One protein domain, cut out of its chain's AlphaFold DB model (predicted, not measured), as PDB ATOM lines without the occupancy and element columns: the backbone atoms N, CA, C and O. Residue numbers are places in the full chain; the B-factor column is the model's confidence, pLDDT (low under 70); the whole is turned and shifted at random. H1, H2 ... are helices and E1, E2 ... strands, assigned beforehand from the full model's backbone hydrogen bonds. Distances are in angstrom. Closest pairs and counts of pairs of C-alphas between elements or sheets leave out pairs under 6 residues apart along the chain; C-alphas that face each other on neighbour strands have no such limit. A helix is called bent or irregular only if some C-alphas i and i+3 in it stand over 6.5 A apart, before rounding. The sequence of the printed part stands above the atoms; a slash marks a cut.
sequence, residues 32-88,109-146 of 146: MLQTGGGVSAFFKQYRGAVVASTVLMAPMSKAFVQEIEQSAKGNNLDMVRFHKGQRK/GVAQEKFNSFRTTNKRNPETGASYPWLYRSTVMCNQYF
ATOM      1  N   MET A  32     159.907 139.787 142.823       92.00
ATOM      2  CA  MET A  32     159.609 141.206 143.067       92.00
ATOM      3  C   MET A  32     159.715 141.584 144.551       92.00
ATOM      4  O   MET A  32     160.108 142.696 144.883       92.00
ATOM      5  N   LEU A  33     159.453 140.660 145.468       90.94
ATOM      6  CA  LEU A  33     159.538 140.891 146.907       90.94
ATOM      7  C   LEU A  33     160.973 140.754 147.443       90.94
ATOM      8  O   LEU A  33     161.209 140.981 148.629       90.94
ATOM      9  N   GLN A  34     161.955 140.446 146.586       91.12
ATOM     10  CA  GLN A  34     163.363 140.353 146.989       91.12
ATOM     11  C   GLN A  34     164.089 141.700 147.013       91.12
ATOM     12  O   GLN A  34     165.171 141.810 147.596       91.12
ATOM     13  N   THR A  35     163.517 142.754 146.432       92.31
ATOM     14  CA  THR A  35     164.151 144.080 146.375       92.31
ATOM     15  C   THR A  35     163.279 145.136 147.041       92.31
ATOM     16  O   THR A  35     162.056 145.028 147.060       92.31
ATOM     17  N   GLY A  36     163.901 146.189 147.584       90.12
ATOM     18  CA  GLY A  36     163.146 147.290 148.192       90.12
ATOM     19  C   GLY A  36     162.231 147.989 147.182       90.12
ATOM     20  O   GLY A  36     161.109 148.357 147.520       90.12
ATOM     21  N   GLY A  37     162.680 148.103 145.925       91.75
ATOM     22  CA  GLY A  37     161.888 148.649 144.824       91.75
ATOM     23  C   GLY A  37     160.652 147.809 144.514       91.75
ATOM     24  O   GLY A  37     159.555 148.355 144.431       91.75
ATOM     25  N   GLY A  38     160.790 146.485 144.420       93.69
ATOM     26  CA  GLY A  38     159.644 145.624 144.138       93.69
ATOM     27  C   GLY A  38     158.689 145.465 145.330       93.69
ATOM     28  O   GLY A  38     157.476 145.462 145.129       93.69
ATOM     29  N   VAL A  39     159.183 145.489 146.575       92.31
ATOM     30  CA  VAL A  39     158.321 145.621 147.768       92.31
ATOM     31  C   VAL A  39     157.560 146.949 147.758       92.31
ATOM     32  O   VAL A  39     156.367 146.984 148.061       92.31
ATOM     33  N   SER A  40     158.222 148.046 147.379       91.81
ATOM     34  CA  SER A  40     157.570 149.349 147.233       91.81
ATOM     35  C   SER A  40     156.479 149.319 146.160       91.81
ATOM     36  O   SER A  40     155.363 149.773 146.411       91.81
ATOM     37  N   ALA A  41     156.760 148.716 145.002       93.56
ATOM     38  CA  ALA A  41     155.787 148.539 143.928       93.56
ATOM     39  C   ALA A  41     154.589 147.687 144.375       93.56
ATOM     40  O   ALA A  41     153.449 148.081 144.146       93.56
ATOM     41  N   PHE A  42     154.819 146.582 145.091       93.19
ATOM     42  CA  PHE A  42     153.745 145.752 145.637       93.19
ATOM     43  C   PHE A  42     152.798 146.559 146.536       93.19
ATOM     44  O   PHE A  42     151.584 146.544 146.338       93.19
ATOM     45  N   PHE A  43     153.330 147.320 147.494       92.50
ATOM     46  CA  PHE A  43     152.467 148.095 148.384       92.50
ATOM     47  C   PHE A  43     151.793 149.273 147.685       92.50
ATOM     48  O   PHE A  43     150.606 149.505 147.904       92.50
ATOM     49  N   LYS A  44     152.517 150.012 146.844       93.06
ATOM     50  CA  LYS A  44     151.971 151.222 146.224       93.06
ATOM     51  C   LYS A  44     151.044 150.930 145.051       93.06
ATOM     52  O   LYS A  44     149.958 151.487 144.985       93.06
ATOM     53  N   GLN A  45     151.474 150.075 144.129       93.94
ATOM     54  CA  GLN A  45     150.759 149.826 142.876       93.94
ATOM     55  C   GLN A  45     149.708 148.731 143.045       93.94
ATOM     56  O   GLN A  45     148.561 148.926 142.666       93.94
ATOM     57  N   TYR A  46     150.076 147.597 143.649       92.88
ATOM     58  CA  TYR A  46     149.157 146.463 143.773       92.88
ATOM     59  C   TYR A  46     148.198 146.602 144.965       92.88
ATOM     60  O   TYR A  46     147.020 146.279 144.854       92.88
ATOM     61  N   ARG A  47     148.676 147.110 146.110       92.56
ATOM     62  CA  ARG A  47     147.848 147.307 147.318       92.56
ATOM     63  C   ARG A  47     147.297 148.730 147.472       92.56
ATOM     64  O   ARG A  47     146.600 148.985 148.450       92.56
ATOM     65  N   GLY A  48     147.611 149.645 146.551       93.44
ATOM     66  CA  GLY A  48     147.083 151.015 146.541       93.44
ATOM     67  C   GLY A  48     147.545 151.903 147.703       93.44
ATOM     68  O   GLY A  48     146.924 152.928 147.979       93.44
ATOM     69  N   ALA A  49     148.605 151.530 148.424       91.88
ATOM     70  CA  ALA A  49     149.095 152.334 149.535       91.88
ATOM     71  C   ALA A  49     149.787 153.607 149.034       91.88
ATOM     72  O   ALA A  49     150.605 153.575 148.115       91.88
ATOM     73  N   VAL A  50     149.548 154.735 149.704       88.81
ATOM     74  CA  VAL A  50     150.218 156.003 149.364       88.81
ATOM     75  C   VAL A  50     151.735 155.878 149.535       88.81
ATOM     76  O   VAL A  50     152.515 156.362 148.710       88.81
ATOM     77  N   VAL A  51     152.166 155.179 150.590       86.62
ATOM     78  CA  VAL A  51     153.580 154.986 150.891       86.62
ATOM     79  C   VAL A  51     153.870 153.564 151.350       86.62
ATOM     80  O   VAL A  51     153.154 153.010 152.180       86.62
ATOM     81  N   ALA A  52     154.955 152.983 150.838       87.88
ATOM     82  CA  ALA A  52     155.440 151.686 151.282       87.88
ATOM     83  C   ALA A  52     156.142 151.811 152.642       87.88
ATOM     84  O   ALA A  52     157.118 152.544 152.795       87.88
ATOM     85  N   SER A  53     155.644 151.073 153.629       86.62
ATOM     86  CA  SER A  53     156.191 151.021 154.983       86.62
ATOM     87  C   SER A  53     155.980 149.631 155.566       86.62
ATOM     88  O   SER A  53     154.975 148.978 155.278       86.62
ATOM     89  N   THR A  54     156.883 149.186 156.441       85.06
ATOM     90  CA  THR A  54     156.726 147.920 157.171       85.06
ATOM     91  C   THR A  54     155.478 147.869 158.048       85.06
ATOM     92  O   THR A  54     155.024 146.781 158.391       85.06
ATOM     93  N   VAL A  55     154.875 149.016 158.377       87.06
ATOM     94  CA  VAL A  55     153.576 149.069 159.072       87.06
ATOM     95  C   VAL A  55     152.487 148.339 158.279       87.06
ATOM     96  O   VAL A  55     151.631 147.699 158.877       87.06
ATOM     97  N   LEU A  56     152.559 148.357 156.944       88.62
ATOM     98  CA  LEU A  56     151.606 147.661 156.074       88.62
ATOM     99  C   LEU A  56     151.816 146.141 156.053       88.62
ATOM    100  O   LEU A  56     150.885 145.398 155.758       88.62
ATOM    101  N   MET A  57     153.024 145.671 156.380       88.19
ATOM    102  CA  MET A  57     153.343 144.240 156.431       88.19
ATOM    103  C   MET A  57     152.761 143.581 157.685       88.19
ATOM    104  O   MET A  57     152.305 142.442 157.629       88.19
ATOM    105  N   ALA A  58     152.760 144.294 158.818       88.69
ATOM    106  CA  ALA A  58     152.422 143.709 160.113       88.69
ATOM    107  C   ALA A  58     151.004 143.098 160.178       88.69
ATOM    108  O   ALA A  58     150.896 141.984 160.692       88.69
ATOM    109  N   PRO A  59     149.931 143.734 159.663       92.38
ATOM    110  CA  PRO A  59     148.605 143.117 159.634       92.38
ATOM    111  C   PRO A  59     148.563 141.834 158.800       92.38
ATOM    112  O   PRO A  59     147.986 140.850 159.245       92.38
ATOM    113  N   MET A  60     149.225 141.816 157.637       92.19
ATOM    114  CA  MET A  60     149.268 140.640 156.759       92.19
ATOM    115  C   MET A  60     149.977 139.467 157.437       92.19
ATOM    116  O   MET A  60     149.452 138.359 157.471       92.19
ATOM    117  N   SER A  61     151.149 139.713 158.032       90.56
ATOM    118  CA  SER A  61     151.886 138.669 158.750       90.56
ATOM    119  C   SER A  61     151.125 138.167 159.977       90.56
ATOM    120  O   SER A  61     151.139 136.971 160.247       90.56
ATOM    121  N   LYS A  62     150.445 139.054 160.717       94.31
ATOM    122  CA  LYS A  62     149.623 138.658 161.871       94.31
ATOM    123  C   LYS A  62     148.429 137.805 161.455       94.31
ATOM    124  O   LYS A  62     148.197 136.795 162.103       94.31
ATOM    125  N   ALA A  63     147.724 138.182 160.388       96.69
ATOM    126  CA  ALA A  63     146.607 137.400 159.860       96.69
ATOM    127  C   ALA A  63     147.063 135.995 159.446       96.69
ATOM    128  O   ALA A  63     146.489 135.010 159.893       96.69
ATOM    129  N   PHE A  64     148.175 135.891 158.713       95.12
ATOM    130  CA  PHE A  64     148.736 134.597 158.323       95.12
ATOM    131  C   PHE A  64     149.123 133.722 159.531       95.12
ATOM    132  O   PHE A  64     148.816 132.536 159.572       95.12
ATOM    133  N   VAL A  65     149.755 134.302 160.558       96.00
ATOM    134  CA  VAL A  65     150.060 133.565 161.800       96.00
ATOM    135  C   VAL A  65     148.783 133.116 162.514       96.00
ATOM    136  O   VAL A  65     148.727 131.992 163.003       96.00
ATOM    137  N   GLN A  66     147.749 133.957 162.551       97.62
ATOM    138  CA  GLN A  66     146.457 133.592 163.134       97.62
ATOM    139  C   GLN A  66     145.791 132.444 162.371       97.62
ATOM    140  O   GLN A  66     145.225 131.563 163.009       97.62
ATOM    141  N   GLU A  67     145.887 132.411 161.042       97.69
ATOM    142  CA  GLU A  67     145.386 131.298 160.226       97.69
ATOM    143  C   GLU A  67     146.122 129.988 160.542       97.69
ATOM    144  O   GLU A  67     145.477 128.949 160.684       97.69
ATOM    145  N   ILE A  68     147.446 130.030 160.746       96.69
ATOM    146  CA  ILE A  68     148.217 128.863 161.213       96.69
ATOM    147  C   ILE A  68     147.709 128.398 162.582       96.69
ATOM    148  O   ILE A  68     147.436 127.214 162.767       96.69
ATOM    149  N   GLU A  69     147.552 129.315 163.541       96.75
ATOM    150  CA  GLU A  69     147.075 128.990 164.892       96.75
ATOM    151  C   GLU A  69     145.642 128.431 164.891       96.75
ATOM    152  O   GLU A  69     145.327 127.510 165.645       96.75
ATOM    153  N   GLN A  70     144.763 128.977 164.049       97.94
ATOM    154  CA  GLN A  70     143.392 128.496 163.879       97.94
ATOM    155  C   GLN A  70     143.363 127.119 163.216       97.94
ATOM    156  O   GLN A  70     142.645 126.242 163.693       97.94
ATOM    157  N   SER A  71     144.170 126.907 162.174       96.94
ATOM    158  CA  SER A  71     144.316 125.607 161.519       96.94
ATOM    159  C   SER A  71     144.847 124.552 162.491       96.94
ATOM    160  O   SER A  71     144.284 123.460 162.576       96.94
ATOM    161  N   ALA A  72     145.859 124.888 163.298       97.44
ATOM    162  CA  ALA A  72     146.391 123.997 164.325       97.44
ATOM    163  C   ALA A  72     145.297 123.566 165.311       97.44
ATOM    164  O   ALA A  72     145.102 122.374 165.542       97.44
ATOM    165  N   LYS A  73     144.517 124.526 165.826       97.06
ATOM    166  CA  LYS A  73     143.384 124.251 166.723       97.06
ATOM    167  C   LYS A  73     142.306 123.401 166.055       97.06
ATOM    168  O   LYS A  73     141.859 122.429 166.650       97.06
ATOM    169  N   GLY A  74     141.903 123.744 164.831       97.38
ATOM    170  CA  GLY A  74     140.863 123.021 164.091       97.38
ATOM    171  C   GLY A  74     141.235 121.571 163.778       97.38
ATOM    172  O   GLY A  74     140.357 120.717 163.715       97.38
ATOM    173  N   ASN A  75     142.533 121.286 163.638       95.38
ATOM    174  CA  ASN A  75     143.062 119.947 163.375       95.38
ATOM    175  C   ASN A  75     143.572 119.222 164.635       95.38
ATOM    176  O   ASN A  75     144.135 118.136 164.513       95.38
ATOM    177  N   ASN A  76     143.391 119.792 165.836       94.69
ATOM    178  CA  ASN A  76     143.944 119.275 167.096       94.69
ATOM    179  C   ASN A  76     145.463 119.005 167.034       94.69
ATOM    180  O   ASN A  76     145.950 117.989 167.527       94.69
ATOM    181  N   LEU A  77     146.211 119.918 166.411       95.75
ATOM    182  CA  LEU A  77     147.666 119.854 166.308       95.75
ATOM    183  C   LEU A  77     148.332 120.685 167.402       95.75
ATOM    184  O   LEU A  77     148.005 121.855 167.615       95.75
ATOM    185  N   ASP A  78     149.344 120.098 168.033       95.81
ATOM    186  CA  ASP A  78     150.201 120.815 168.967       95.81
ATOM    187  C   ASP A  78     151.093 121.825 168.235       95.81
ATOM    188  O   ASP A  78     151.767 121.492 167.259       95.81
ATOM    189  N   MET A  79     151.180 123.044 168.771       96.56
ATOM    190  CA  MET A  79     152.196 124.023 168.378       96.56
ATOM    191  C   MET A  79     153.346 124.015 169.385       96.56
ATOM    192  O   MET A  79     153.219 124.512 170.506       96.56
ATOM    193  N   VAL A  80     154.491 123.470 168.984       96.19
ATOM    194  CA  VAL A  80     155.640 123.237 169.866       96.19
ATOM    195  C   VAL A  80     156.675 124.332 169.682       96.19
ATOM    196  O   VAL A  80     157.304 124.438 168.633       96.19
ATOM    197  N   ARG A  81     156.895 125.146 170.717       96.25
ATOM    198  CA  ARG A  81     157.959 126.158 170.710       96.25
ATOM    199  C   ARG A  81     159.295 125.525 171.076       96.25
ATOM    200  O   ARG A  81     159.451 125.016 172.179       96.25
ATOM    201  N   PHE A  82     160.262 125.611 170.171       95.88
ATOM    202  CA  PHE A  82     161.607 125.110 170.412       95.88
ATOM    203  C   PHE A  82     162.424 126.073 171.271       95.88
ATOM    204  O   PHE A  82     162.448 127.287 171.036       95.88
ATOM    205  N   HIS A  83     163.154 125.518 172.233       93.56
ATOM    206  CA  HIS A  83     164.113 126.261 173.042       93.56
ATOM    207  C   HIS A  83     165.503 126.281 172.397       93.56
ATOM    208  O   HIS A  83     165.854 125.443 171.564       93.56
ATOM    209  N   LYS A  84     166.338 127.242 172.803       91.56
ATOM    210  CA  LYS A  84     167.726 127.326 172.331       91.56
ATOM    211  C   LYS A  84     168.474 126.029 172.660       91.56
ATOM    212  O   LYS A  84     168.513 125.618 173.813       91.56
ATOM    213  N   GLY A  85     169.098 125.426 171.648       90.81
ATOM    214  CA  GLY A  85     169.858 124.177 171.787       90.81
ATOM    215  C   GLY A  85     169.006 122.904 171.768       90.81
ATOM    216  O   GLY A  85     169.571 121.815 171.747       90.81
ATOM    217  N   GLN A  86     167.673 123.012 171.722       94.00
ATOM    218  CA  GLN A  86     166.802 121.852 171.554       94.00
ATOM    219  C   GLN A  86     166.915 121.317 170.123       94.00
ATOM    220  O   GLN A  86     166.739 122.050 169.147       94.00
ATOM    221  N   ARG A  87     167.201 120.021 169.992       93.12
ATOM    222  CA  ARG A  87     167.245 119.344 168.696       93.12
ATOM    223  C   ARG A  87     165.824 119.023 168.237       93.12
ATOM    224  O   ARG A  87     165.123 118.261 168.897       93.12
ATOM    225  N   LYS A  88     165.425 119.587 167.092       91.75
ATOM    226  CA  LYS A  88     164.104 119.364 166.476       91.75
ATOM    227  C   LYS A  88     163.863 117.867 166.215       91.75
ATOM    228  O   LYS A  88     162.824 117.345 166.596       91.75
ATOM    229  N   GLY A 109     156.053 122.886 164.506       96.38
ATOM    230  CA  GLY A 109     157.216 123.388 165.225       96.38
ATOM    231  C   GLY A 109     157.333 124.904 165.107       96.38
ATOM    232  O   GLY A 109     157.114 125.465 164.042       96.38
ATOM    233  N   VAL A 110     157.724 125.598 166.174       96.94
ATOM    234  CA  VAL A 110     157.908 127.057 166.172       96.94
ATOM    235  C   VAL A 110     159.290 127.398 166.707       96.94
ATOM    236  O   VAL A 110     159.588 127.130 167.870       96.94
ATOM    237  N   ALA A 111     160.131 128.030 165.891       95.25
ATOM    238  CA  ALA A 111     161.447 128.511 166.318       95.25
ATOM    239  C   ALA A 111     161.591 130.009 166.060       95.25
ATOM    240  O   ALA A 111     161.176 130.506 165.016       95.25
ATOM    241  N   GLN A 112     162.211 130.736 166.989       94.06
ATOM    242  CA  GLN A 112     162.609 132.116 166.731       94.06
ATOM    243  C   GLN A 112     163.957 132.127 166.009       94.06
ATOM    244  O   GLN A 112     164.960 131.664 166.551       94.06
ATOM    245  N   GLU A 113     163.983 132.687 164.804       92.75
ATOM    246  CA  GLU A 113     165.168 132.709 163.953       92.75
ATOM    247  C   GLU A 113     165.482 134.126 163.457       92.75
ATOM    248  O   GLU A 113     164.619 135.009 163.386       92.75
ATOM    249  N   LYS A 114     166.757 134.349 163.121       94.38
ATOM    250  CA  LYS A 114     167.211 135.576 162.463       94.38
ATOM    251  C   LYS A 114     166.859 135.490 160.986       94.38
ATOM    252  O   LYS A 114     167.312 134.580 160.302       94.38
ATOM    253  N   PHE A 115     166.134 136.478 160.483       91.81
ATOM    254  CA  PHE A 115     165.780 136.562 159.072       91.81
ATOM    255  C   PHE A 115     166.156 137.925 158.493       91.81
ATOM    256  O   PHE A 115     166.009 138.956 159.154       91.81
ATOM    257  N   ASN A 116     166.663 137.950 157.260       91.62
ATOM    258  CA  ASN A 116     166.977 139.196 156.567       91.62
ATOM    259  C   ASN A 116     165.718 139.734 155.874       91.62
ATOM    260  O   ASN A 116     165.304 139.230 154.831       91.62
ATOM    261  N   SER A 117     165.119 140.778 156.442       91.19
ATOM    262  CA  SER A 117     163.877 141.379 155.946       91.19
ATOM    263  C   SER A 117     164.059 142.870 155.658       91.19
ATOM    264  O   SER A 117     165.173 143.396 155.671       91.19
ATOM    265  N   PHE A 118     162.962 143.558 155.364       91.12
ATOM    266  CA  PHE A 118     162.925 145.006 155.237       91.12
ATOM    267  C   PHE A 118     162.500 145.663 156.551       91.12
ATOM    268  O   PHE A 118     161.651 145.151 157.279       91.12
ATOM    269  N   ARG A 119     163.088 146.822 156.835       91.44
ATOM    270  CA  ARG A 119     162.668 147.768 157.871       91.44
ATOM    271  C   ARG A 119     162.396 149.123 157.236       91.44
ATOM    272  O   ARG A 119     162.919 149.434 156.166       91.44
ATOM    273  N   THR A 120     161.590 149.929 157.913       91.31
ATOM    274  CA  THR A 120     161.357 151.321 157.542       91.31
ATOM    275  C   THR A 120     161.909 152.229 158.629       91.31
ATOM    276  O   THR A 120     161.632 152.024 159.807       91.31
ATOM    277  N   THR A 121     162.692 153.226 158.228       92.06
ATOM    278  CA  THR A 121     163.106 154.342 159.090       92.06
ATOM    279  C   THR A 121     162.650 155.656 158.470       92.06
ATOM    280  O   THR A 121     162.466 155.723 157.257       92.06
ATOM    281  N   ASN A 122     162.470 156.702 159.267       91.56
ATOM    282  CA  ASN A 122     162.187 158.032 158.733       91.56
ATOM    283  C   ASN A 122     163.500 158.720 158.352       91.56
ATOM    284  O   ASN A 122     164.423 158.805 159.162       91.56
ATOM    285  N   LYS A 123     163.576 159.232 157.125       92.62
ATOM    286  CA  LYS A 123     164.633 160.139 156.669       92.62
ATOM    287  C   LYS A 123     164.048 161.527 156.429       92.62
ATOM    288  O   LYS A 123     162.845 161.672 156.233       92.62
ATOM    289  N   ARG A 124     164.903 162.549 156.438       93.94
ATOM    290  CA  ARG A 124     164.536 163.917 156.051       93.94
ATOM    291  C   ARG A 124     165.144 164.265 154.706       93.94
ATOM    292  O   ARG A 124     166.280 163.885 154.422       93.94
ATOM    293  N   ASN A 125     164.375 164.956 153.877       91.00
ATOM    294  CA  ASN A 125     164.878 165.548 152.650       91.00
ATOM    295  C   ASN A 125     165.792 166.735 153.029       91.00
ATOM    296  O   ASN A 125     165.348 167.593 153.792       91.00
ATOM    297  N   PRO A 126     167.050 166.777 152.555       92.00
ATOM    298  CA  PRO A 126     167.995 167.828 152.927       92.00
ATOM    299  C   PRO A 126     167.622 169.213 152.376       92.00
ATOM    300  O   PRO A 126     167.991 170.211 152.982       92.00
ATOM    301  N   GLU A 127     166.881 169.280 151.271       94.25
ATOM    302  CA  GLU A 127     166.475 170.536 150.631       94.25
ATOM    303  C   GLU A 127     165.163 171.066 151.213       94.25
ATOM    304  O   GLU A 127     165.044 172.245 151.530       94.25
ATOM    305  N   THR A 128     164.169 170.191 151.380       93.81
ATOM    306  CA  THR A 128     162.814 170.602 151.790       93.81
ATOM    307  C   THR A 128     162.535 170.416 153.279       93.81
ATOM    308  O   THR A 128     161.499 170.855 153.774       93.81
ATOM    309  N   GLY A 129     163.399 169.703 154.007       92.94
ATOM    310  CA  GLY A 129     163.193 169.332 155.413       92.94
ATOM    311  C   GLY A 129     162.086 168.293 155.651       92.94
ATOM    312  O   GLY A 129     161.940 167.804 156.775       92.94
ATOM    313  N   ALA A 130     161.326 167.917 154.617       92.25
ATOM    314  CA  ALA A 130     160.195 167.004 154.729       92.25
ATOM    315  C   ALA A 130     160.634 165.590 155.143       92.25
ATOM    316  O   ALA A 130     161.646 165.068 154.665       92.25
ATOM    317  N   SER A 131     159.854 164.948 156.016       91.19
ATOM    318  CA  SER A 131     160.084 163.559 156.430       91.19
ATOM    319  C   SER A 131     159.503 162.585 155.408       91.19
ATOM    320  O   SER A 131     158.371 162.757 154.960       91.19
ATOM    321  N   TYR A 132     160.236 161.519 155.095       87.88
ATOM    322  CA  TYR A 132     159.767 160.427 154.246       87.88
ATOM    323  C   TYR A 132     160.250 159.070 154.778       87.88
ATOM    324  O   TYR A 132     161.332 158.978 155.368       87.88
ATOM    325  N   PRO A 133     159.474 157.992 154.591       88.50
ATOM    326  CA  PRO A 133     159.900 156.661 154.990       88.50
ATOM    327  C   PRO A 133     160.931 156.103 154.008       88.50
ATOM    328  O   PRO A 133     160.794 156.190 152.789       88.50
ATOM    329  N   TRP A 134     161.956 155.476 154.566       90.19
ATOM    330  CA  TRP A 134     163.049 154.843 153.852       90.19
ATOM    331  C   TRP A 134     163.063 153.348 154.150       90.19
ATOM    332  O   TRP A 134     163.278 152.934 155.294       90.19
ATOM    333  N   LEU A 135     162.830 152.541 153.116       90.38
ATOM    334  CA  LEU A 135     162.892 151.086 153.194       90.38
ATOM    335  C   LEU A 135     164.350 150.621 153.067       90.38
ATOM    336  O   LEU A 135     165.048 151.018 152.136       90.38
ATOM    337  N   TYR A 136     164.812 149.760 153.969       91.38
ATOM    338  CA  TYR A 136     166.172 149.215 153.929       91.38
ATOM    339  C   TYR A 136     166.217 147.777 154.455       91.38
ATOM    340  O   TYR A 136     165.314 147.342 155.171       91.38
ATOM    341  N   ARG A 137     167.256 147.019 154.083       92.44
ATOM    342  CA  ARG A 137     167.463 145.642 154.554       92.44
ATOM    343  C   ARG A 137     168.025 145.625 155.973       92.44
ATOM    344  O   ARG A 137     168.922 146.398 156.297       92.44
ATOM    345  N   SER A 138     167.505 144.732 156.809       93.94
ATOM    346  CA  SER A 138     167.969 144.531 158.182       93.94
ATOM    347  C   SER A 138     167.560 143.155 158.691       93.94
ATOM    348  O   SER A 138     166.526 142.607 158.309       93.94
ATOM    349  N   THR A 139     168.312 142.635 159.657       94.62
ATOM    350  CA  THR A 139     167.896 141.447 160.400       94.62
ATOM    351  C   THR A 139     166.680 141.748 161.286       94.62
ATOM    352  O   THR A 139     166.594 142.787 161.957       94.62
ATOM    353  N   VAL A 140     165.733 140.817 161.290       91.38
ATOM    354  CA  VAL A 140     164.600 140.742 162.213       91.38
ATOM    355  C   VAL A 140     164.636 139.389 162.921       91.38
ATOM    356  O   VAL A 140     165.120 138.410 162.361       91.38
ATOM    357  N   MET A 141     164.146 139.346 164.158       93.19
ATOM    358  CA  MET A 141     163.865 138.089 164.848       93.19
ATOM    359  C   MET A 141     162.400 137.758 164.592       93.19
ATOM    360  O   MET A 141     161.530 138.530 165.000       93.19
ATOM    361  N   CYS A 142     162.121 136.664 163.896       91.56
ATOM    362  CA  CYS A 142     160.756 136.225 163.616       91.56
ATOM    363  C   CYS A 142     160.573 134.761 164.004       91.56
ATOM    364  O   CYS A 142     161.530 133.992 164.036       91.56
ATOM    365  N   ASN A 143     159.330 134.381 164.288       94.56
ATOM    366  CA  ASN A 143     158.986 132.973 164.424       94.56
ATOM    367  C   ASN A 143     158.907 132.358 163.024       94.56
ATOM    368  O   ASN A 143     158.194 132.880 162.167       94.56
ATOM    369  N   GLN A 144     159.629 131.267 162.817       92.50
ATOM    370  CA  GLN A 144     159.412 130.340 161.718       92.50
ATOM    371  C   GLN A 144     158.566 129.171 162.219       92.50
ATOM    372  O   GLN A 144     158.740 128.724 163.357       92.50
ATOM    373  N   TYR A 145     157.652 128.720 161.364       93.88
ATOM    374  CA  TYR A 145     156.745 127.606 161.607       93.88
ATOM    375  C   TYR A 145     157.169 126.456 160.684       93.88
ATOM    376  O   TYR A 145     157.369 126.697 159.494       93.88
ATOM    377  N   PHE A 146     157.365 125.266 161.251       89.81
ATOM    378  CA  PHE A 146     157.826 124.039 160.592       89.81
ATOM    379  C   PHE A 146     156.758 122.956 160.677       89.81
ATOM    380  O   PHE A 146     156.057 122.927 161.718       89.81
TER     381      PHE A 146
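This is residues 32 to 88 and 109 to 146 of the 146 residues of an uncharacterized protein of Candidatus Kentron sp. SD (UniProt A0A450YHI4). A long, twisted hairpin of two strands, E2 and E3, makes the longest axis, and the long helix H2 runs beside one half of it, meeting the sheet mainly near the helix's two ends. The short helix H1 crosses the hairpin near its middle, the short strand E1 joins the start of E2, and the turn of residues 125 to 130 sticks out at the far end. The printed part has 95 residues, with two named helices and three named strands in the order H1, H2, E1, E2, E3; the sheet runs E1, E2, E3 and is mixed. The class is mixed, helices and strands, and the whole is loose, with a radius of gyration of the C-alphas of 17.3 A and spans of 56 by 30 by 21 A.

E2, residues 109 to 124, and E3, residues 131 to 145, form an antiparallel hairpin at 176 degrees; N 111 and O 144 are 3.0 A apart and N 123 and O 132 are 2.9 A apart, within hydrogen-bond range. E3 bends by 62 degrees at residue 137. E1, residues 79 to 81, is the parallel neighbour of E2, with N 110 and O 80 2.8 A apart, within hydrogen-bond range. E1 and E3 are edge strands and apart. H2, residues 54 to 74, and H1, residues 36 to 46, lie on the same face of the sheet, giving two layers, helices over one face of a sheet. The height of H2 over the sheet is 8.4 A, and it lies over none of the strands, only just, with 2 of its C-alphas falling on E1. Its closest C-alphas to E2 are those of Thr 54 and Thr 120, 5.8 A apart; to E1, those of Ala 72 and Met 79, 7.1 A apart. H1, at a height of 11.7 A, lies over E3 and runs across the strands, at 84 degrees to E3 on the local plane; the closest C-alphas of H1 and E3, of Gly 36 and Leu 135, are 6.3 A apart. H1 and H2 are close but not clearly touching, the C-alphas of Phe 43 and Leu 56 7.8 A apart, and about perpendicular at 77 degrees. In H1 each O i to N i+4 pair is within hydrogen-bond range; in H2, 15 of 17 are.

E2 measures 42.2 A from first to last C-alpha, E3 36.5 A, H2 30.3 A, H1 14.7 A and E1 6.6 A. H2 is irregular, but only just: C-alphas 56 and 59 are 6.51 A apart. C-alpha 36, where H1 begins, is at (163.146, 147.290, 148.192), and C-alpha 145, where E3 ends, is at (156.745, 127.606, 161.607).

The two C-alphas farthest apart, of Asn 76 and Glu 127, are 58.4 A apart. Residues 89 to 108 are not printed, within the link from E1 to E2; C-alphas 88 and 109 are 8.1 A apart across this cut. Of the links printed whole, none is long. The mean pLDDT of the printed part is 92.8, and no printed residue is under 70.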